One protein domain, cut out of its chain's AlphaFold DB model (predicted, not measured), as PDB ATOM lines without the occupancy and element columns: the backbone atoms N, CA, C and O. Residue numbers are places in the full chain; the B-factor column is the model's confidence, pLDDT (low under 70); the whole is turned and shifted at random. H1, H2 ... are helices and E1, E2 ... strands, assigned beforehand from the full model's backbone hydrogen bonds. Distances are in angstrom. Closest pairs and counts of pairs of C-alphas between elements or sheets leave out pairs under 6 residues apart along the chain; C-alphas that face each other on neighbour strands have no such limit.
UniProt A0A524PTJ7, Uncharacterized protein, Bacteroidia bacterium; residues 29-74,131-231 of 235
ATOM      1  N   PRO A  29      57.657  35.202  42.719       90.31
ATOM      2  CA  PRO A  29      58.330  33.984  42.259       90.31
ATOM      3  C   PRO A  29      57.593  33.255  41.132       90.31
ATOM      4  O   PRO A  29      58.233  32.685  40.254       90.31
ATOM      5  N   LEU A  30      56.258  33.287  41.156       90.12
ATOM      6  CA  LEU A  30      55.407  32.627  40.170       90.12
ATOM      7  C   LEU A  30      54.969  33.628  39.099       90.12
ATOM      8  O   LEU A  30      54.411  34.686  39.407       90.12
ATOM      9  N   GLU A  31      55.218  33.289  37.835       90.81
ATOM     10  CA  GLU A  31      54.627  33.998  36.703       90.81
ATOM     11  C   GLU A  31      53.173  33.550  36.562       90.81
ATOM     12  O   GLU A  31      52.889  32.360  36.531       90.81
ATOM     13  N   THR A  32      52.255  34.515  36.525       94.25
ATOM     14  CA  THR A  32      50.821  34.231  36.367       94.25
ATOM     15  C   THR A  32      50.320  34.586  34.976       94.25
ATOM     16  O   THR A  32      49.291  34.085  34.558       94.25
ATOM     17  N   HIS A  33      51.020  35.461  34.251       94.69
ATOM     18  CA  HIS A  33      50.586  35.913  32.935       94.69
ATOM     19  C   HIS A  33      50.715  34.779  31.907       94.69
ATOM     20  O   HIS A  33      51.816  34.281  31.663       94.69
ATOM     21  N   ILE A  34      49.600  34.407  31.276       91.31
ATOM     22  CA  ILE A  34      49.577  33.475  30.149       91.31
ATOM     23  C   ILE A  34      50.002  34.221  28.887       91.31
ATOM     24  O   ILE A  34      49.320  35.135  28.429       91.31
ATOM     25  N   ARG A  35      51.124  33.803  28.296       90.50
ATOM     26  CA  ARG A  35      51.595  34.324  27.009       90.50
ATOM     27  C   ARG A  35      51.180  33.383  25.890       90.50
ATOM     28  O   ARG A  35      51.694  32.270  25.810       90.50
ATOM     29  N   PHE A  36      50.307  33.858  25.009       87.31
ATOM     30  CA  PHE A  36      49.917  33.104  23.822       87.31
ATOM     31  C   PHE A  36      51.094  32.988  22.851       87.31
ATOM     32  O   PHE A  36      51.709  33.988  22.473       87.31
ATOM     33  N   LYS A  37      51.399  31.763  22.433       89.06
ATOM     34  CA  LYS A  37      52.425  31.442  21.436       89.06
ATOM     35  C   LYS A  37      51.906  31.625  20.014       89.06
ATOM     36  O   LYS A  37      52.704  31.844  19.106       89.06
ATOM     37  N   SER A  38      50.589  31.538  19.816       88.56
ATOM     38  CA  SER A  38      49.942  31.705  18.514       88.56
ATOM     39  C   SER A  38      48.568  32.388  18.617       88.56
ATOM     40  O   SER A  38      47.941  32.381  19.682       88.56
ATOM     41  N   PRO A  39      48.063  32.963  17.508       86.44
ATOM     42  CA  PRO A  39      46.685  33.445  17.422       86.44
ATOM     43  C   PRO A  39      45.646  32.353  17.703       86.44
ATOM     44  O   PRO A  39      44.652  32.634  18.365       86.44
ATOM     45  N   ASP A  40      45.897  31.113  17.270       88.44
ATOM     46  CA  ASP A  40      44.991  29.980  17.502       88.44
ATOM     47  C   ASP A  40      44.868  29.644  18.991       88.44
ATOM     48  O   ASP A  40      43.777  29.364  19.484       88.44
ATOM     49  N   GLU A  41      45.970  29.733  19.743       87.69
ATOM     50  CA  GLU A  41      45.938  29.562  21.196       87.69
ATOM     51  C   GLU A  41      45.067  30.644  21.847       87.69
ATOM     52  O   GLU A  41      44.186  30.337  22.650       87.69
ATOM     53  N   ARG A  42      45.235  31.910  21.441       85.50
ATOM     54  CA  ARG A  42      44.386  33.016  21.915       85.50
ATOM     55  C   ARG A  42      42.912  32.818  21.542       85.50
ATOM     56  O   ARG A  42      42.034  33.144  22.346       85.50
ATOM     57  N   LEU A  43      42.630  32.303  20.348       86.75
ATOM     58  CA  LEU A  43      41.270  32.020  19.895       86.75
ATOM     59  C   LEU A  43      40.632  30.915  20.742       86.75
ATOM     60  O   LEU A  43      39.509  31.079  21.212       86.75
ATOM     61  N   ASN A  44      41.376  29.847  21.037       87.12
ATOM     62  CA  ASN A  44      40.915  28.773  21.918       87.12
ATOM     63  C   ASN A  44      40.541  29.301  23.311       87.12
ATOM     64  O   ASN A  44      39.460  28.994  23.815       87.12
ATOM     65  N   TYR A  45      41.374  30.162  23.903       86.25
ATOM     66  CA  TYR A  45      41.040  30.820  25.170       86.25
ATOM     67  C   TYR A  45      39.809  31.727  25.052       86.25
ATOM     68  O   TYR A  45      38.951  31.716  25.933       86.25
ATOM     69  N   SER A  46      39.680  32.482  23.959       86.19
ATOM     70  CA  SER A  46      38.501  33.324  23.710       86.19
ATOM     71  C   SER A  46      37.220  32.491  23.651       86.19
ATOM     72  O   SER A  46      36.251  32.817  24.337       86.19
ATOM     73  N   HIS A  47      37.230  31.368  22.928       87.31
ATOM     74  CA  HIS A  47      36.106  30.433  22.868       87.31
ATOM     75  C   HIS A  47      35.766  29.847  24.241       87.31
ATOM     76  O   HIS A  47      34.596  29.818  24.619       87.31
ATOM     77  N   MET A  48      36.771  29.442  25.023       83.88
ATOM     78  CA  MET A  48      36.575  28.955  26.393       83.88
ATOM     79  C   MET A  48      35.904  30.000  27.292       83.88
ATOM     80  O   MET A  48      35.068  29.650  28.128       83.88
ATOM     81  N   ILE A  49      36.258  31.277  27.129       84.38
ATOM     82  CA  ILE A  49      35.642  32.387  27.860       84.38
ATOM     83  C   ILE A  49      34.196  32.597  27.396       84.38
ATOM     84  O   ILE A  49      33.306  32.720  28.237       84.38
ATOM     85  N   VAL A  50      33.943  32.590  26.083       87.00
ATOM     86  CA  VAL A  50      32.593  32.734  25.513       87.00
ATOM     87  C   VAL A  50      31.675  31.621  26.008       87.00
ATOM     88  O   VAL A  50      30.580  31.905  26.484       87.00
ATOM     89  N   GLN A  51      32.125  30.368  25.947       82.94
ATOM     90  CA  GLN A  51      31.347  29.208  26.386       82.94
ATOM     91  C   GLN A  51      30.967  29.295  27.867       82.94
ATOM     92  O   GLN A  51      29.843  28.959  28.230       82.94
ATOM     93  N   ARG A  52      31.876  29.779  28.723       81.06
ATOM     94  CA  ARG A  52      31.647  29.861  30.176       81.06
ATOM     95  C   ARG A  52      30.848  31.086  30.605       81.06
ATOM     96  O   ARG A  52      30.022  31.006  31.513       81.06
ATOM     97  N   LEU A  53      31.136  32.237  30.006       80.31
ATOM     98  CA  LEU A  53      30.628  33.530  30.471       80.31
ATOM     99  C   LEU A  53      29.527  34.102  29.580       80.31
ATOM    100  O   LEU A  53      28.873  35.063  29.978       80.31
ATOM    101  N   GLY A  54      29.326  33.545  28.385       83.56
ATOM    102  CA  GLY A  54      28.388  34.071  27.395       83.56
ATOM    103  C   GLY A  54      28.801  35.434  26.831       83.56
ATOM    104  O   GLY A  54      27.956  36.154  26.304       83.56
ATOM    105  N   ILE A  55      30.075  35.821  26.965       81.94
ATOM    106  CA  ILE A  55      30.595  37.109  26.493       81.94
ATOM    107  C   ILE A  55      31.611  36.874  25.390       81.94
ATOM    108  O   ILE A  55      32.609  36.188  25.598       81.94
ATOM    109  N   ASN A  56      31.386  37.514  24.241       83.75
ATOM    110  CA  ASN A  56      32.387  37.577  23.189       83.75
ATOM    111  C   ASN A  56      33.532  38.513  23.611       83.75
ATOM    112  O   ASN A  56      33.322  39.710  23.824       83.75
ATOM    113  N   VAL A  57      34.735  37.945  23.729       81.56
ATOM    114  CA  VAL A  57      35.962  38.666  24.090       81.56
ATOM    115  C   VAL A  57      36.911  38.928  22.921       81.56
ATOM    116  O   VAL A  57      37.929  39.592  23.102       81.56
ATOM    117  N   GLU A  58      36.576  38.466  21.719       80.31
ATOM    118  CA  GLU A  58      37.379  38.645  20.500       80.31
ATOM    119  C   GLU A  58      37.506  40.121  20.118       80.31
ATOM    120  O   GLU A  58      38.518  40.547  19.571       80.31
ATOM    121  N   ASN A  59      36.505  40.924  20.489       75.00
ATOM    122  CA  ASN A  59      36.486  42.366  20.260       75.00
ATOM    123  C   ASN A  59      37.435  43.152  21.190       75.00
ATOM    124  O   ASN A  59      37.567  44.368  21.036       75.00
ATOM    125  N   TYR A  60      38.070  42.511  22.182       76.75
ATOM    126  CA  TYR A  60      39.057  43.168  23.042       76.75
ATOM    127  C   TYR A  60      40.457  43.023  22.452       76.75
ATOM    128  O   TYR A  60      41.037  41.934  22.424       76.75
ATOM    129  N   ASN A  61      41.035  44.151  22.033       68.56
ATOM    130  CA  ASN A  61      42.355  44.165  21.400       68.56
ATOM    131  C   ASN A  61      43.457  43.671  22.341       68.56
ATOM    132  O   ASN A  61      44.344  42.937  21.898       68.56
ATOM    133  N   ILE A  62      43.355  43.993  23.633       73.44
ATOM    134  CA  ILE A  62      44.235  43.458  24.675       73.44
ATOM    135  C   ILE A  62      43.388  42.597  25.615       73.44
ATOM    136  O   ILE A  62      42.437  43.090  26.226       73.44
ATOM    137  N   LEU A  63      43.726  41.312  25.695       80.56
ATOM    138  CA  LEU A  63      43.100  40.332  26.577       80.56
ATOM    139  C   LEU A  63      44.192  39.753  27.473       80.56
ATOM    140  O   LEU A  63      44.912  38.845  27.056       80.56
ATOM    141  N   ASN A  64      44.310  40.286  28.686       88.94
ATOM    142  CA  ASN A  64      45.319  39.829  29.636       88.94
ATOM    143  C   ASN A  64      44.701  38.752  30.507       88.94
ATOM    144  O   ASN A  64      43.730  39.007  31.225       88.94
ATOM    145  N   ILE A  65      45.259  37.549  30.418       91.94
ATOM    146  CA  ILE A  65      44.836  36.389  31.195       91.94
ATOM    147  C   ILE A  65      45.961  36.055  32.161       91.94
ATOM    148  O   ILE A  65      47.088  35.771  31.758       91.94
ATOM    149  N   HIS A  66      45.636  36.072  33.444       95.50
ATOM    150  CA  HIS A  66      46.505  35.573  34.489       95.50
ATOM    151  C   HIS A  66      45.914  34.308  35.098       95.50
ATOM    152  O   HIS A  66      44.702  34.231  35.284       95.50
ATOM    153  N   HIS A  67      46.768  33.348  35.434       95.19
ATOM    154  CA  HIS A  67      46.441  32.037  35.986       95.19
ATOM    155  C   HIS A  67      47.388  31.703  37.137       95.19
ATOM    156  O   HIS A  67      48.583  32.001  37.082       95.19
ATOM    157  N   ILE A  68      46.853  31.126  38.210       96.00
ATOM    158  CA  ILE A  68      47.649  30.584  39.309       96.00
ATOM    159  C   ILE A  68      46.921  29.405  39.966       96.00
ATOM    160  O   ILE A  68      45.736  29.500  40.294       96.00
ATOM    161  N   GLY A  69      47.651  28.320  40.221       96.62
ATOM    162  CA  GLY A  69      47.181  27.225  41.063       96.62
ATOM    163  C   GLY A  69      47.217  27.610  42.546       96.62
ATOM    164  O   GLY A  69      48.171  28.235  43.017       96.62
ATOM    165  N   ILE A  70      46.195  27.242  43.315       96.81
ATOM    166  CA  ILE A  70      46.093  27.477  44.765       96.81
ATOM    167  C   ILE A  70      45.770  26.150  45.450       96.81
ATOM    168  O   ILE A  70      44.778  25.500  45.119       96.81
ATOM    169  N   ASN A  71      46.586  25.738  46.423       95.81
ATOM    170  CA  ASN A  71      46.431  24.451  47.104       95.81
ATOM    171  C   ASN A  71      45.383  24.509  48.232       95.81
ATOM    172  O   ASN A  71      45.662  24.235  49.397       95.81
ATOM    173  N   VAL A  72      44.174  24.930  47.874       96.00
ATOM    174  CA  VAL A  72      43.007  25.103  48.746       96.00
ATOM    175  C   VAL A  72      41.757  24.742  47.930       96.00
ATOM    176  O   VAL A  72      41.793  24.939  46.717       96.00
ATOM    177  N   PRO A  73      40.651  24.245  48.517       96.06
ATOM    178  CA  PRO A  73      39.443  23.920  47.755       96.06
ATOM    179  C   PRO A  73      38.807  25.125  47.020       96.06
ATOM    180  O   PRO A  73      38.723  26.210  47.610       96.06
ATOM    181  N   PRO A  74      38.233  24.943  45.807       96.00
ATOM    182  CA  PRO A  74      37.700  26.037  44.974       96.00
ATOM    183  C   PRO A  74      36.640  26.890  45.656       96.00
ATOM    184  O   PRO A  74      36.610  28.111  45.507       96.00
ATOM    185  N   ILE A 131      27.888  42.018  36.025       94.75
ATOM    186  CA  ILE A 131      26.978  41.388  35.070       94.75
ATOM    187  C   ILE A 131      26.455  40.097  35.698       94.75
ATOM    188  O   ILE A 131      25.269  39.791  35.604       94.75
ATOM    189  N   LYS A 132      27.348  39.323  36.332       94.75
ATOM    190  CA  LYS A 132      27.006  38.031  36.925       94.75
ATOM    191  C   LYS A 132      27.968  37.648  38.049       94.75
ATOM    192  O   LYS A 132      29.179  37.816  37.930       94.75
ATOM    193  N   ILE A 133      27.418  37.082  39.122       95.06
ATOM    194  CA  ILE A 133      28.166  36.473  40.227       95.06
ATOM    195  C   ILE A 133      27.678  35.027  40.375       95.06
ATOM    196  O   ILE A 133      26.598  34.780  40.911       95.06
ATOM    197  N   GLN A 134      28.456  34.063  39.883       94.56
ATOM    198  CA  GLN A 134      28.133  32.635  39.952       94.56
ATOM    199  C   GLN A 134      28.783  32.022  41.198       94.56
ATOM    200  O   GLN A 134      29.960  31.665  41.182       94.56
ATOM    201  N   ARG A 135      28.021  31.926  42.294       94.94
ATOM    202  CA  ARG A 135      28.510  31.374  43.578       94.94
ATOM    203  C   ARG A 135      28.469  29.850  43.639       94.94
ATOM    204  O   ARG A 135      29.354  29.214  44.210       94.94
ATOM    205  N   ILE A 136      27.410  29.282  43.079       93.88
ATOM    206  CA  ILE A 136      27.157  27.842  43.040       93.88
ATOM    207  C   ILE A 136      27.483  27.385  41.620       93.88
ATOM    208  O   ILE A 136      26.961  28.007  40.701       93.88
ATOM    209  N   PRO A 137      28.322  26.362  41.407       92.25
ATOM    210  CA  PRO A 137      28.573  25.845  40.065       92.25
ATOM    211  C   PRO A 137      27.287  25.412  39.361       92.25
ATOM    212  O   PRO A 137      26.323  25.003  40.016       92.25
ATOM    213  N   GLY A 138      27.261  25.500  38.034       87.00
ATOM    214  CA  GLY A 138      26.186  24.927  37.237       87.00
ATOM    215  C   GLY A 138      26.120  23.410  37.413       87.00
ATOM    216  O   GLY A 138      27.126  22.746  37.644       87.00
ATOM    217  N   THR A 139      24.926  22.833  37.273       84.75
ATOM    218  CA  THR A 139      24.718  21.379  37.400       84.75
ATOM    219  C   THR A 139      25.462  20.553  36.351       84.75
ATOM    220  O   THR A 139      25.635  19.354  36.536       84.75
ATOM    221  N   TYR A 140      25.884  21.187  35.257       83.88
ATOM    222  CA  TYR A 140      26.610  20.568  34.148       83.88
ATOM    223  C   TYR A 140      28.066  21.056  34.047       83.88
ATOM    224  O   TYR A 140      28.761  20.705  33.095       83.88
ATOM    225  N   ASP A 141      28.537  21.847  35.019       81.94
ATOM    226  CA  ASP A 141      29.904  22.368  35.035       81.94
ATOM    227  C   ASP A 141      30.850  21.296  35.593       81.94
ATOM    228  O   ASP A 141      30.987  21.132  36.807       81.94
ATOM    229  N   PHE A 142      31.525  20.565  34.706       83.88
ATOM    230  CA  PHE A 142      32.477  19.513  35.089       83.88
ATOM    231  C   PHE A 142      33.687  20.047  35.880       83.88
ATOM    232  O   PHE A 142      34.309  19.304  36.636       83.88
ATOM    233  N   ASP A 143      34.006  21.334  35.735       84.62
ATOM    234  CA  ASP A 143      35.132  22.012  36.383       84.62
ATOM    235  C   ASP A 143      34.732  22.741  37.687       84.62
ATOM    236  O   ASP A 143      35.573  23.339  38.363       84.62
ATOM    237  N   ASN A 144      33.465  22.646  38.114       90.31
ATOM    238  CA  ASN A 144      32.900  23.352  39.271       90.31
ATOM    239  C   ASN A 144      33.150  24.875  39.251       90.31
ATOM    240  O   ASN A 144      33.487  25.464  40.290       90.31
ATOM    241  N   ALA A 145      33.000  25.512  38.088       91.94
ATOM    242  CA  ALA A 145      33.278  26.930  37.910       91.94
ATOM    243  C   ALA A 145      32.487  27.850  38.854       91.94
ATOM    244  O   ALA A 145      31.276  27.734  39.053       91.94
ATOM    245  N   ARG A 146      33.196  28.834  39.410       95.19
ATOM    246  CA  ARG A 146      32.640  29.983  40.135       95.19
ATOM    247  C   ARG A 146      33.286  31.242  39.605       95.19
ATOM    248  O   ARG A 146      34.487  31.247  39.345       95.19
ATOM    249  N   TYR A 147      32.520  32.313  39.451       94.81
ATOM    250  CA  TYR A 147      33.072  33.531  38.871       94.81
ATOM    251  C   TYR A 147      32.371  34.808  39.305       94.81
ATOM    252  O   TYR A 147      31.190  34.835  39.659       94.81
ATOM    253  N   LEU A 148      33.142  35.882  39.228       95.38
ATOM    254  CA  LEU A 148      32.704  37.261  39.318       95.38
ATOM    255  C   LEU A 148      32.961  37.897  37.961       95.38
ATOM    256  O   LEU A 148      34.104  37.921  37.515       95.38
ATOM    257  N   LEU A 149      31.918  38.402  37.315       95.12
ATOM    258  CA  LEU A 149      32.001  39.017  36.001       95.12
ATOM    259  C   LEU A 149      31.473  40.447  36.067       95.12
ATOM    260  O   LEU A 149      30.317  40.677  36.427       95.12
ATOM    261  N   TYR A 150      32.315  41.390  35.661       94.94
ATOM    262  CA  TYR A 150      32.060  42.820  35.719       94.94
ATOM    263  C   TYR A 150      32.154  43.471  34.345       94.94
ATOM    264  O   TYR A 150      33.079  43.221  33.568       94.94
ATOM    265  N   LYS A 151      31.229  44.398  34.100       92.69
ATOM    266  CA  LYS A 151      31.382  45.458  33.111       92.69
ATOM    267  C   LYS A 151      32.156  46.601  33.751       92.69
ATOM    268  O   LYS A 151      31.736  47.140  34.779       92.69
ATOM    269  N   CYS A 152      33.252  46.991  33.119       91.19
ATOM    270  CA  CYS A 152      34.117  48.051  33.606       91.19
ATOM    271  C   CYS A 152      33.891  49.352  32.830       91.19
ATOM    272  O   CYS A 152      33.562  49.357  31.644       91.19
ATOM    273  N   SER A 153      34.046  50.477  33.516       88.12
ATOM    274  CA  SER A 153      34.095  51.817  32.926       88.12
ATOM    275  C   SER A 153      34.945  52.742  33.801       88.12
ATOM    276  O   SER A 153      35.407  52.330  34.862       88.12
ATOM    277  N   GLY A 154      35.166  53.993  33.390       83.00
ATOM    278  CA  GLY A 154      35.893  54.983  34.191       83.00
ATOM    279  C   GLY A 154      36.985  55.708  33.410       83.00
ATOM    280  O   GLY A 154      36.862  55.929  32.199       83.00
ATOM    281  N   GLY A 155      38.041  56.097  34.124       74.75
ATOM    282  CA  GLY A 155      39.151  56.894  33.598       74.75
ATOM    283  C   GLY A 155      40.070  56.159  32.617       74.75
ATOM    284  O   GLY A 155      40.914  56.799  31.996       74.75
ATOM    285  N   TYR A 156      39.912  54.844  32.454       74.12
ATOM    286  CA  TYR A 156      40.782  54.008  31.627       74.12
ATOM    287  C   TYR A 156      39.982  52.900  30.902       74.12
ATOM    288  O   TYR A 156      38.974  52.443  31.450       74.12
ATOM    289  N   PRO A 157      40.356  52.480  29.672       74.44
ATOM    290  CA  PRO A 157      39.510  51.655  28.806       74.44
ATOM    291  C   PRO A 157      39.534  50.155  29.153       74.44
ATOM    292  O   PRO A 157      39.818  49.308  28.305       74.44
ATOM    293  N   ILE A 158      39.189  49.803  30.392       80.00
ATOM    294  CA  ILE A 158      38.815  48.423  30.727       80.00
ATOM    295  C   ILE A 158      37.358  48.229  30.320       80.00
ATOM    296  O   ILE A 158      36.495  48.984  30.762       80.00
ATOM    297  N   GLY A 159      37.088  47.234  29.478       85.88
ATOM    298  CA  GLY A 159      35.731  46.891  29.060       85.88
ATOM    299  C   GLY A 159      35.099  45.848  29.973       85.88
ATOM    300  O   GLY A 159      33.998  46.054  30.482       85.88
ATOM    301  N   ILE A 160      35.815  44.751  30.216       90.06
ATOM    302  CA  ILE A 160      35.378  43.670  31.105       90.06
ATOM    303  C   ILE A 160      36.494  43.269  32.056       90.06
ATOM    304  O   ILE A 160      37.678  43.319  31.723       90.06
ATOM    305  N   PHE A 161      36.083  42.830  33.234       92.69
ATOM    306  CA  PHE A 161      36.947  42.164  34.190       92.69
ATOM    307  C   PHE A 161      36.205  40.964  34.740       92.69
ATOM    308  O   PHE A 161      35.050  41.082  35.151       92.69
ATOM    309  N   PHE A 162      36.865  39.817  34.784       92.19
ATOM    310  CA  PHE A 162      36.335  38.691  35.522       92.19
ATOM    311  C   PHE A 162      37.415  37.946  36.284       92.19
ATOM    312  O   PHE A 162      38.576  37.873  35.883       92.19
ATOM    313  N   MET A 163      36.989  37.397  37.410       94.75
ATOM    314  CA  MET A 163      37.768  36.503  38.249       94.75
ATOM    315  C   MET A 163      37.031  35.178  38.269       94.75
ATOM    316  O   MET A 163      35.834  35.162  38.570       94.75
ATOM    317  N   TYR A 164      37.709  34.086  37.947       92.44
ATOM    318  CA  TYR A 164      37.084  32.772  37.936       92.44
ATOM    319  C   TYR A 164      37.950  31.728  38.630       92.44
ATOM    320  O   TYR A 164      39.176  31.780  38.567       92.44
ATOM    321  N   VAL A 165      37.290  30.810  39.332       95.69
ATOM    322  CA  VAL A 165      37.906  29.717  40.082       95.69
ATOM    323  C   VAL A 165      37.294  28.411  39.606       95.69
ATOM    324  O   VAL A 165      36.068  28.275  39.599       95.69
ATOM    325  N   ILE A 166      38.144  27.457  39.245       94.50
ATOM    326  CA  ILE A 166      37.749  26.103  38.849       94.50
ATOM    327  C   ILE A 166      38.521  25.053  39.650       94.50
ATOM    328  O   ILE A 166      39.510  25.349  40.326       94.50
ATOM    329  N   SER A 167      38.033  23.821  39.572       94.25
ATOM    330  CA  SER A 167      38.762  22.615  39.971       94.25
ATOM    331  C   SER A 167      39.873  22.329  38.953       94.25
ATOM    332  O   SER A 167      39.715  22.708  37.793       94.25
ATOM    333  N   PRO A 168      40.967  21.659  39.352       91.69
ATOM    334  CA  PRO A 168      42.040  21.305  38.433       91.69
ATOM    335  C   PRO A 168      41.547  20.403  37.304       91.69
ATOM    336  O   PRO A 168      40.751  19.484  37.517       91.69
ATOM    337  N   LEU A 169      42.087  20.638  36.117       86.88
ATOM    338  CA  LEU A 169      41.920  19.821  34.931       86.88
ATOM    339  C   LEU A 169      43.152  18.926  34.782       86.88
ATOM    340  O   LEU A 169      44.251  19.389  34.473       86.88
ATOM    341  N   SER A 170      42.970  17.615  34.962       82.38
ATOM    342  CA  SER A 170      44.066  16.638  34.867       82.38
ATOM    343  C   SER A 170      44.781  16.671  33.512       82.38
ATOM    344  O   SER A 170      45.987  16.459  33.445       82.38
ATOM    345  N   GLU A 171      44.052  16.984  32.440       82.75
ATOM    346  CA  GLU A 171      44.582  17.110  31.075       82.75
ATOM    347  C   GLU A 171      45.580  18.270  30.918       82.75
ATOM    348  O   GLU A 171      46.406  18.253  30.006       82.75
ATOM    349  N   GLN A 172      45.541  19.264  31.813       80.75
ATOM    350  CA  GLN A 172      46.420  20.437  31.793       80.75
ATOM    351  C   GLN A 172      47.622  20.310  32.747       80.75
ATOM    352  O   GLN A 172      48.371  21.269  32.917       80.75
ATOM    353  N   ASN A 173      47.848  19.127  33.336       84.62
ATOM    354  CA  ASN A 173      48.877  18.878  34.360       84.62
ATOM    355  C   ASN A 173      48.767  19.812  35.581       84.62
ATOM    356  O   ASN A 173      49.764  20.131  36.228       84.62
ATOM    357  N   GLU A 174      47.551  20.251  35.900       88.31
ATOM    358  CA  GLU A 174      47.274  21.093  37.056       88.31
ATOM    359  C   GLU A 174      47.285  20.250  38.335       88.31
ATOM    360  O   GLU A 174      46.563  19.258  38.452       88.31
ATOM    361  N   SER A 175      48.125  20.631  39.299       90.19
ATOM    362  CA  SER A 175      48.352  19.841  40.518       90.19
ATOM    363  C   SER A 175      47.629  20.398  41.746       90.19
ATOM    364  O   SER A 175      47.353  19.681  42.709       90.19
ATOM    365  N   GLU A 176      47.321  21.689  41.721       93.81
ATOM    366  CA  GLU A 176      46.708  22.421  42.812       93.81
ATOM    367  C   GLU A 176      45.189  22.244  42.837       93.81
ATOM    368  O   GLU A 176      44.523  22.198  41.806       93.81
ATOM    369  N   GLN A 177      44.619  22.205  44.043       95.38
ATOM    370  CA  GLN A 177      43.190  21.946  44.268       95.38
ATOM    371  C   GLN A 177      42.244  22.990  43.661       95.38
ATOM    372  O   GLN A 177      41.066  22.696  43.464       95.38
ATOM    373  N   SER A 178      42.738  24.197  43.391       97.00
ATOM    374  CA  SER A 178      42.008  25.258  42.703       97.00
ATOM    375  C   SER A 178      42.870  25.920  41.656       97.00
ATOM    376  O   SER A 178      44.057  26.144  41.881       97.00
ATOM    377  N   GLN A 179      42.228  26.362  40.585       96.25
ATOM    378  CA  GLN A 179      42.846  27.186  39.558       96.25
ATOM    379  C   GLN A 179      42.131  28.524  39.529       96.25
ATOM    380  O   GLN A 179      40.924  28.590  39.283       96.25
ATOM    381  N   LEU A 180      42.866  29.585  39.850       96.50
ATOM    382  CA  LEU A 180      42.358  30.946  39.861       96.50
ATOM    383  C   LEU A 180      42.832  31.674  38.616       96.50
ATOM    384  O   LEU A 180      44.024  31.692  38.311       96.50
ATOM    385  N   PHE A 181      41.908  32.380  37.985       94.94
ATOM    386  CA  PHE A 181      42.193  33.184  36.820       94.94
ATOM    387  C   PHE A 181      41.637  34.594  36.958       94.94
ATOM    388  O   PHE A 181      40.490  34.788  37.371       94.94
ATOM    389  N   PHE A 182      42.449  35.578  36.582       95.19
ATOM    390  CA  PHE A 182      42.042  36.972  36.431       95.19
ATOM    391  C   PHE A 182      42.143  37.326  34.957       95.19
ATOM    392  O   PHE A 182      43.207  37.182  34.357       95.19
ATOM    393  N   VAL A 183      41.047  37.805  34.380       91.62
ATOM    394  CA  VAL A 183      41.008  38.155  32.965       91.62
ATOM    395  C   VAL A 183      40.478  39.557  32.783       91.62
ATOM    396  O   VAL A 183      39.409  39.913  33.285       91.62
ATOM    397  N   VAL A 184      41.239  40.348  32.038       89.62
ATOM    398  CA  VAL A 184      40.938  41.748  31.769       89.62
ATOM    399  C   VAL A 184      40.919  41.965  30.266       89.62
ATOM    400  O   VAL A 184      41.924  41.776  29.582       89.62
ATOM    401  N   GLY A 185      39.749  42.353  29.762       85.38
ATOM    402  CA  GLY A 185      39.559  42.759  28.377       85.38
ATOM    403  C   GLY A 185      39.608  44.277  28.277       85.38
ATOM    404  O   GLY A 185      38.713  44.968  28.783       85.38
ATOM    405  N   PHE A 186      40.632  44.810  27.621       79.56
ATOM    406  CA  PHE A 186      40.736  46.239  27.353       79.56
ATOM    407  C   PHE A 186      40.116  46.584  26.002       79.56
ATOM    408  O   PHE A 186      40.378  45.939  24.986       79.56
ATOM    409  N   ASN A 187      39.326  47.655  25.982       73.25
ATOM    410  CA  ASN A 187      38.703  48.184  24.774       73.25
ATOM    411  C   ASN A 187      39.200  49.608  24.486       73.25
ATOM    412  O   ASN A 187      38.453  50.579  24.612       73.25
ATOM    413  N   PHE A 188      40.480  49.740  24.128       62.44
ATOM    414  CA  PHE A 188      41.080  51.034  23.772       62.44
ATOM    415  C   PHE A 188      40.419  51.683  22.550       62.44
ATOM    416  O   PHE A 188      40.325  52.903  22.488       62.44
ATOM    417  N   TYR A 189      39.946  50.875  21.598       52.91
ATOM    418  CA  TYR A 189      39.516  51.327  20.272       52.91
ATOM    419  C   TYR A 189      38.032  51.709  20.205       52.91
ATOM    420  O   TYR A 189      37.618  52.362  19.256       52.91
ATOM    421  N   GLY A 190      37.243  51.419  21.247       52.75
ATOM    422  CA  GLY A 190      35.910  52.009  21.433       52.75
ATOM    423  C   GLY A 190      35.928  53.513  21.756       52.75
ATOM    424  O   GLY A 190      34.871  54.130  21.864       52.75
ATOM    425  N   LYS A 191      37.115  54.109  21.934       55.03
ATOM    426  CA  LYS A 191      37.339  55.556  22.034       55.03
ATOM    427  C   LYS A 191      38.408  55.945  21.010       55.03
ATOM    428  O   LYS A 191      39.591  55.732  21.267       55.03
ATOM    429  N   GLU A 192      38.001  56.533  19.883       48.88
ATOM    430  CA  GLU A 192      38.871  56.886  18.737       48.88
ATOM    431  C   GLU A 192      40.181  57.599  19.115       48.88
ATOM    432  O   GLU A 192      41.185  57.424  18.442       48.88
ATOM    433  N   SER A 193      40.226  58.349  20.219       55.94
ATOM    434  CA  SER A 193      41.418  59.099  20.643       55.94
ATOM    435  C   SER A 193      42.514  58.285  21.351       55.94
ATOM    436  O   SER A 193      43.607  58.809  21.584       55.94
ATOM    437  N   TRP A 194      42.249  57.032  21.740       57.03
ATOM    438  CA  TRP A 194      43.202  56.193  22.492       57.03
ATOM    439  C   TRP A 194      43.916  55.143  21.634       57.03
ATOM    440  O   TRP A 194      44.986  54.666  22.023       57.03
ATOM    441  N   SER A 195      43.365  54.814  20.465       57.38
ATOM    442  CA  SER A 195      43.946  53.875  19.496       57.38
ATOM    443  C   SER A 195      45.328  54.315  18.996       57.38
ATOM    444  O   SER A 195      46.178  53.475  18.719       57.38
ATOM    445  N   GLU A 196      45.586  55.622  18.944       61.78
ATOM    446  CA  GLU A 196      46.828  56.200  18.416       61.78
ATOM    447  C   GLU A 196      47.988  56.220  19.434       61.78
ATOM    448  O   GLU A 196      49.130  56.525  19.088       61.78
ATOM    449  N   ARG A 197      47.746  55.880  20.712       69.38
ATOM    450  CA  ARG A 197      48.729  56.037  21.806       69.38
ATOM    451  C   ARG A 197      49.386  54.723  22.238       69.38
ATOM    452  O   ARG A 197      49.416  54.389  23.424       69.38
ATOM    453  N   ASN A 198      49.993  54.014  21.287       72.94
ATOM    454  CA  ASN A 198      50.621  52.695  21.488       72.94
ATOM    455  C   ASN A 198      51.589  52.613  22.688       72.94
ATOM    456  O   ASN A 198      51.608  51.612  23.403       72.94
ATOM    457  N   ILE A 199      52.371  53.666  22.954       78.31
ATOM    458  CA  ILE A 199      53.319  53.698  24.085       78.31
ATOM    459  C   ILE A 199      52.585  53.704  25.430       78.31
ATOM    460  O   ILE A 199      52.967  52.981  26.348       78.31
ATOM    461  N   ILE A 200      51.520  54.501  25.546       76.19
ATOM    462  CA  ILE A 200      50.726  54.596  26.774       76.19
ATOM    463  C   ILE A 200      50.048  53.254  27.043       76.19
ATOM    464  O   ILE A 200      50.094  52.770  28.173       76.19
ATOM    465  N   ASN A 201      49.501  52.621  26.003       77.44
ATOM    466  CA  ASN A 201      48.860  51.310  26.108       77.44
ATOM    467  C   ASN A 201      49.854  50.260  26.631       77.44
ATOM    468  O   ASN A 201      49.559  49.578  27.606       77.44
ATOM    469  N   ARG A 202      51.078  50.235  26.085       82.12
ATOM    470  CA  ARG A 202      52.140  49.318  26.522       82.12
ATOM    471  C   ARG A 202      52.596  49.555  27.964       82.12
ATOM    472  O   ARG A 202      52.806  48.599  28.704       82.12
ATOM    473  N   ILE A 203      52.776  50.813  28.377       84.69
ATOM    474  CA  ILE A 203      53.160  51.140  29.763       84.69
ATOM    475  C   ILE A 203      52.088  50.649  30.735       84.69
ATOM    476  O   ILE A 203      52.403  50.060  31.768       84.69
ATOM    477  N   TRP A 204      50.824  50.878  30.399       82.75
ATOM    478  CA  TRP A 204      49.721  50.446  31.238       82.75
ATOM    479  C   TRP A 204      49.561  48.937  31.297       82.75
ATOM    480  O   TRP A 204      49.301  48.431  32.380       82.75
ATOM    481  N   GLU A 205      49.742  48.233  30.184       84.50
ATOM    482  CA  GLU A 205      49.755  46.770  30.153       84.50
ATOM    483  C   GLU A 205      50.824  46.228  31.113       84.50
ATOM    484  O   GLU A 205      50.516  45.439  32.000       84.50
ATOM    485  N   ILE A 206      52.046  46.772  31.056       88.50
ATOM    486  CA  ILE A 206      53.139  46.406  31.972       88.50
ATOM    487  C   ILE A 206      52.761  46.663  33.437       88.50
ATOM    488  O   ILE A 206      53.008  45.818  34.300       88.50
ATOM    489  N   ILE A 207      52.188  47.834  33.737       89.25
ATOM    490  CA  ILE A 207      51.742  48.187  35.092       89.25
ATOM    491  C   ILE A 207      50.651  47.218  35.554       89.25
ATOM    492  O   ILE A 207      50.725  46.687  36.661       89.25
ATOM    493  N   HIS A 208      49.655  46.977  34.709       89.31
ATOM    494  CA  HIS A 208      48.514  46.133  35.009       89.31
ATOM    495  C   HIS A 208      48.936  44.684  35.258       89.31
ATOM    496  O   HIS A 208      48.567  44.111  36.282       89.31
ATOM    497  N   ASP A 209      49.762  44.111  34.384       91.62
ATOM    498  CA  ASP A 209      50.255  42.740  34.517       91.62
ATOM    499  C   ASP A 209      51.058  42.568  35.796       91.62
ATOM    500  O   ASP A 209      50.913  41.585  36.527       91.62
ATOM    501  N   ARG A 210      51.899  43.556  36.105       94.38
ATOM    502  CA  ARG A 210      52.724  43.564  37.308       94.38
ATOM    503  C   ARG A 210      51.878  43.629  38.579       94.38
ATOM    504  O   ARG A 210      52.130  42.848  39.503       94.38
ATOM    505  N   VAL A 211      50.874  44.506  38.623       94.00
ATOM    506  CA  VAL A 211      49.941  44.612  39.757       94.00
ATOM    507  C   VAL A 211      49.105  43.343  39.887       94.00
ATOM    508  O   VAL A 211      48.977  42.821  40.995       94.00
ATOM    509  N   THR A 212      48.584  42.813  38.781       94.56
ATOM    510  CA  THR A 212      47.740  41.608  38.758       94.56
ATOM    511  C   THR A 212      48.517  40.385  39.226       94.56
ATOM    512  O   THR A 212      48.061  39.676  40.120       94.56
ATOM    513  N   THR A 213      49.745  40.203  38.736       95.62
ATOM    514  CA  THR A 213      50.620  39.098  39.158       95.62
ATOM    515  C   THR A 213      50.907  39.158  40.660       95.62
ATOM    516  O   THR A 213      50.770  38.152  41.357       95.62
ATOM    517  N   ASN A 214      51.259  40.333  41.196       96.12
ATOM    518  CA  ASN A 214      51.484  40.492  42.637       96.12
ATOM    519  C   ASN A 214      50.198  40.283  43.451       96.12
ATOM    520  O   ASN A 214      50.243  39.665  44.513       96.12
ATOM    521  N   THR A 215      49.058  40.760  42.952       95.62
ATOM    522  CA  THR A 215      47.745  40.578  43.588       95.62
ATOM    523  C   THR A 215      47.404  39.096  43.706       95.62
ATOM    524  O   THR A 215      47.129  38.620  44.808       95.62
ATOM    525  N   MET A 216      47.500  38.342  42.609       96.31
ATOM    526  CA  MET A 216      47.198  36.910  42.577       96.31
ATOM    527  C   MET A 216      48.158  36.090  43.438       96.31
ATOM    528  O   MET A 216      47.710  35.240  44.203       96.31
ATOM    529  N   TYR A 217      49.460  36.380  43.393       96.00
ATOM    530  CA  TYR A 217      50.436  35.688  44.239       96.00
ATOM    531  C   TYR A 217      50.156  35.904  45.734       96.00
ATOM    532  O   TYR A 217      50.133  34.962  46.526       96.00
ATOM    533  N   ARG A 218      49.875  37.148  46.135       95.56
ATOM    534  CA  ARG A 218      49.525  37.475  47.525       95.56
ATOM    535  C   ARG A 218      48.181  36.880  47.929       95.56
ATOM    536  O   ARG A 218      47.982  36.576  49.101       95.56
ATOM    537  N   PHE A 219      47.255  36.735  46.987       96.44
ATOM    538  CA  PHE A 219      45.970  36.085  47.215       96.44
ATOM    539  C   PHE A 219      46.123  34.574  47.424       96.44
ATOM    540  O   PHE A 219      45.574  34.054  48.393       96.44
ATOM    541  N   LYS A 220      46.954  33.891  46.618       95.88
ATOM    542  CA  LYS A 220      47.374  32.497  46.862       95.88
ATOM    543  C   LYS A 220      47.956  32.343  48.266       95.88
ATOM    544  O   LYS A 220      47.477  31.514  49.033       95.88
ATOM    545  N   GLN A 221      48.918  33.199  48.621       95.38
ATOM    546  CA  GLN A 221      49.541  33.212  49.946       95.38
ATOM    547  C   GLN A 221      48.503  33.348  51.071       95.38
ATOM    548  O   GLN A 221      48.560  32.610  52.052       95.38
ATOM    549  N   LEU A 222      47.556  34.284  50.935       95.75
ATOM    550  CA  LEU A 222      46.504  34.497  51.927       95.75
ATOM    551  C   LEU A 222      45.604  33.264  52.074       95.75
ATOM    552  O   LEU A 222      45.361  32.839  53.201       95.75
ATOM    553  N   CYS A 223      45.138  32.702  50.955       95.88
ATOM    554  CA  CYS A 223      44.245  31.545  50.949       95.88
ATOM    555  C   CYS A 223      44.904  30.334  51.609       95.88
ATOM    556  O   CYS A 223      44.330  29.748  52.521       95.88
ATOM    557  N   GLU A 224      46.118  29.980  51.185       95.69
ATOM    558  CA  GLU A 224      46.839  28.814  51.708       95.69
ATOM    559  C   GLU A 224      47.185  28.974  53.189       95.69
ATOM    560  O   GLU A 224      47.047  28.027  53.962       95.69
ATOM    561  N   TRP A 225      47.575  30.180  53.608       95.00
ATOM    562  CA  TRP A 225      47.858  30.460  55.013       95.00
ATOM    563  C   TRP A 225      46.601  30.362  55.890       95.00
ATOM    564  O   TRP A 225      46.620  29.661  56.903       95.00
ATOM    565  N   ARG A 226      45.499  31.031  55.511       94.38
ATOM    566  CA  ARG A 226      44.240  31.004  56.282       94.38
ATOM    567  C   ARG A 226      43.639  29.605  56.330       94.38
ATOM    568  O   ARG A 226      43.238  29.145  57.394       94.38
ATOM    569  N   PHE A 227      43.628  28.904  55.202       94.44
ATOM    570  CA  PHE A 227      43.113  27.543  55.147       94.44
ATOM    571  C   PHE A 227      43.953  26.582  55.997       94.44
ATOM    572  O   PHE A 227      43.398  25.789  56.754       94.44
ATOM    573  N   GLY A 228      45.285  26.708  55.958       93.50
ATOM    574  CA  GLY A 228      46.178  25.938  56.826       93.50
ATOM    575  C   GLY A 228      45.945  26.200  58.320       93.50
ATOM    576  O   GLY A 228      46.020  25.274  59.123       93.50
ATOM    577  N   LYS A 229      45.605  27.440  58.704       92.88
ATOM    578  CA  LYS A 229      45.219  27.789  60.084       92.88
ATOM    579  C   LYS A 229      43.938  27.083  60.527       92.88
ATOM    580  O   LYS A 229      43.937  26.459  61.586       92.88
ATOM    581  N   ILE A 230      42.918  27.084  59.669       91.62
ATOM    582  CA  ILE A 230      41.647  26.383  59.907       91.62
ATOM    583  C   ILE A 230      41.876  24.874  60.056       91.62
ATOM    584  O   ILE A 230      41.392  24.270  61.010       91.62
ATOM    585  N   GLN A 231      42.657  24.257  59.163       89.06
ATOM    586  CA  GLN A 231      42.979  22.826  59.252       89.06
ATOM    587  C   GLN A 231      43.785  22.468  60.508       89.06
ATOM    588  O   GLN A 231      43.651  21.363  61.029       89.06
TER     589      GLN A 231
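What this domain is: This is residues 29 to 74 and 131 to 231 of the 235 residues of an uncharacterized protein of Bacteroidia bacterium (UniProt A0A524PTJ7). One twisted sheet of five strands has a helix over each face: the long H2 runs along the strands over E1 and E5, and the shorter H1 crosses the opposite face. These make three layers, and H2 follows the longest axis. The printed part has 147 residues, with two named helices and five named strands in the order H1 E1 E2 E3 E4 E5 H2; the sheet runs E1 E5 E4 E3 E2, antiparallel throughout. The class is mixed, helices and strands; the whole is compact, with a radius of gyration of the C-alphas of 16.1 A, but elongated, spanning 53 by 33 by 30 A.

How they stand to each other: H1, residues 39 to 53, is on the sheet at a height of 10.7 A, across the strands at 72 degrees on the local plane to E1, residues 62 to 70. Edge strand E1 is antiparallel to E5, residues 178 to 186, with N 66 and O 182 within hydrogen-bond range at 2.8 A. E2, residues 131 to 134, E3, residues 146 to 154, E4, residues 158 to 166, and E5 form a meander, each strand the antiparallel neighbour of the one before. Pairs within range are N 134 and O 147 at 2.8 A, N 150 and O 161 at 2.8 A, and N 162 and O 183 at 3.0 A. The closest C-alphas of H1 and E3 are those of Leu 53 and Leu 149, 7.9 A apart. H2, residues 198 to 231, is on the opposite face at a height of 9.2 A, along the strands at 17 degrees to E1 on the local plane; its closest C-alpha pair with E1 is Lys 220 and Ile 70, 5.6 A. H1 and H2 are apart. In both helices every O i to N i+4 pair is within hydrogen-bond range.

Where its parts are: H1 begins at C-alpha 39 (46.685, 33.445, 17.422) and is 20.7 A long. E1 measures 25.7 A, E3 25.9 A, E4 23.8 A, E5 26.0 A, and E2 10.1 A. H2, 48.8 A, ends at C-alpha 231 (42.979, 22.826, 59.252).

The domain as a whole: The C-alphas farthest apart are those of Glu 192 and Gln 231, 53.1 A. Residues 75 to 130 are not printed; C-alphas 74 and 131 are 21.2 A apart. The links E2 to E3, E4 to E5 and E5 to H2 are long. Mean pLDDT of the printed part is 86.8; residue 61 and residues 188 to 197 are under 70.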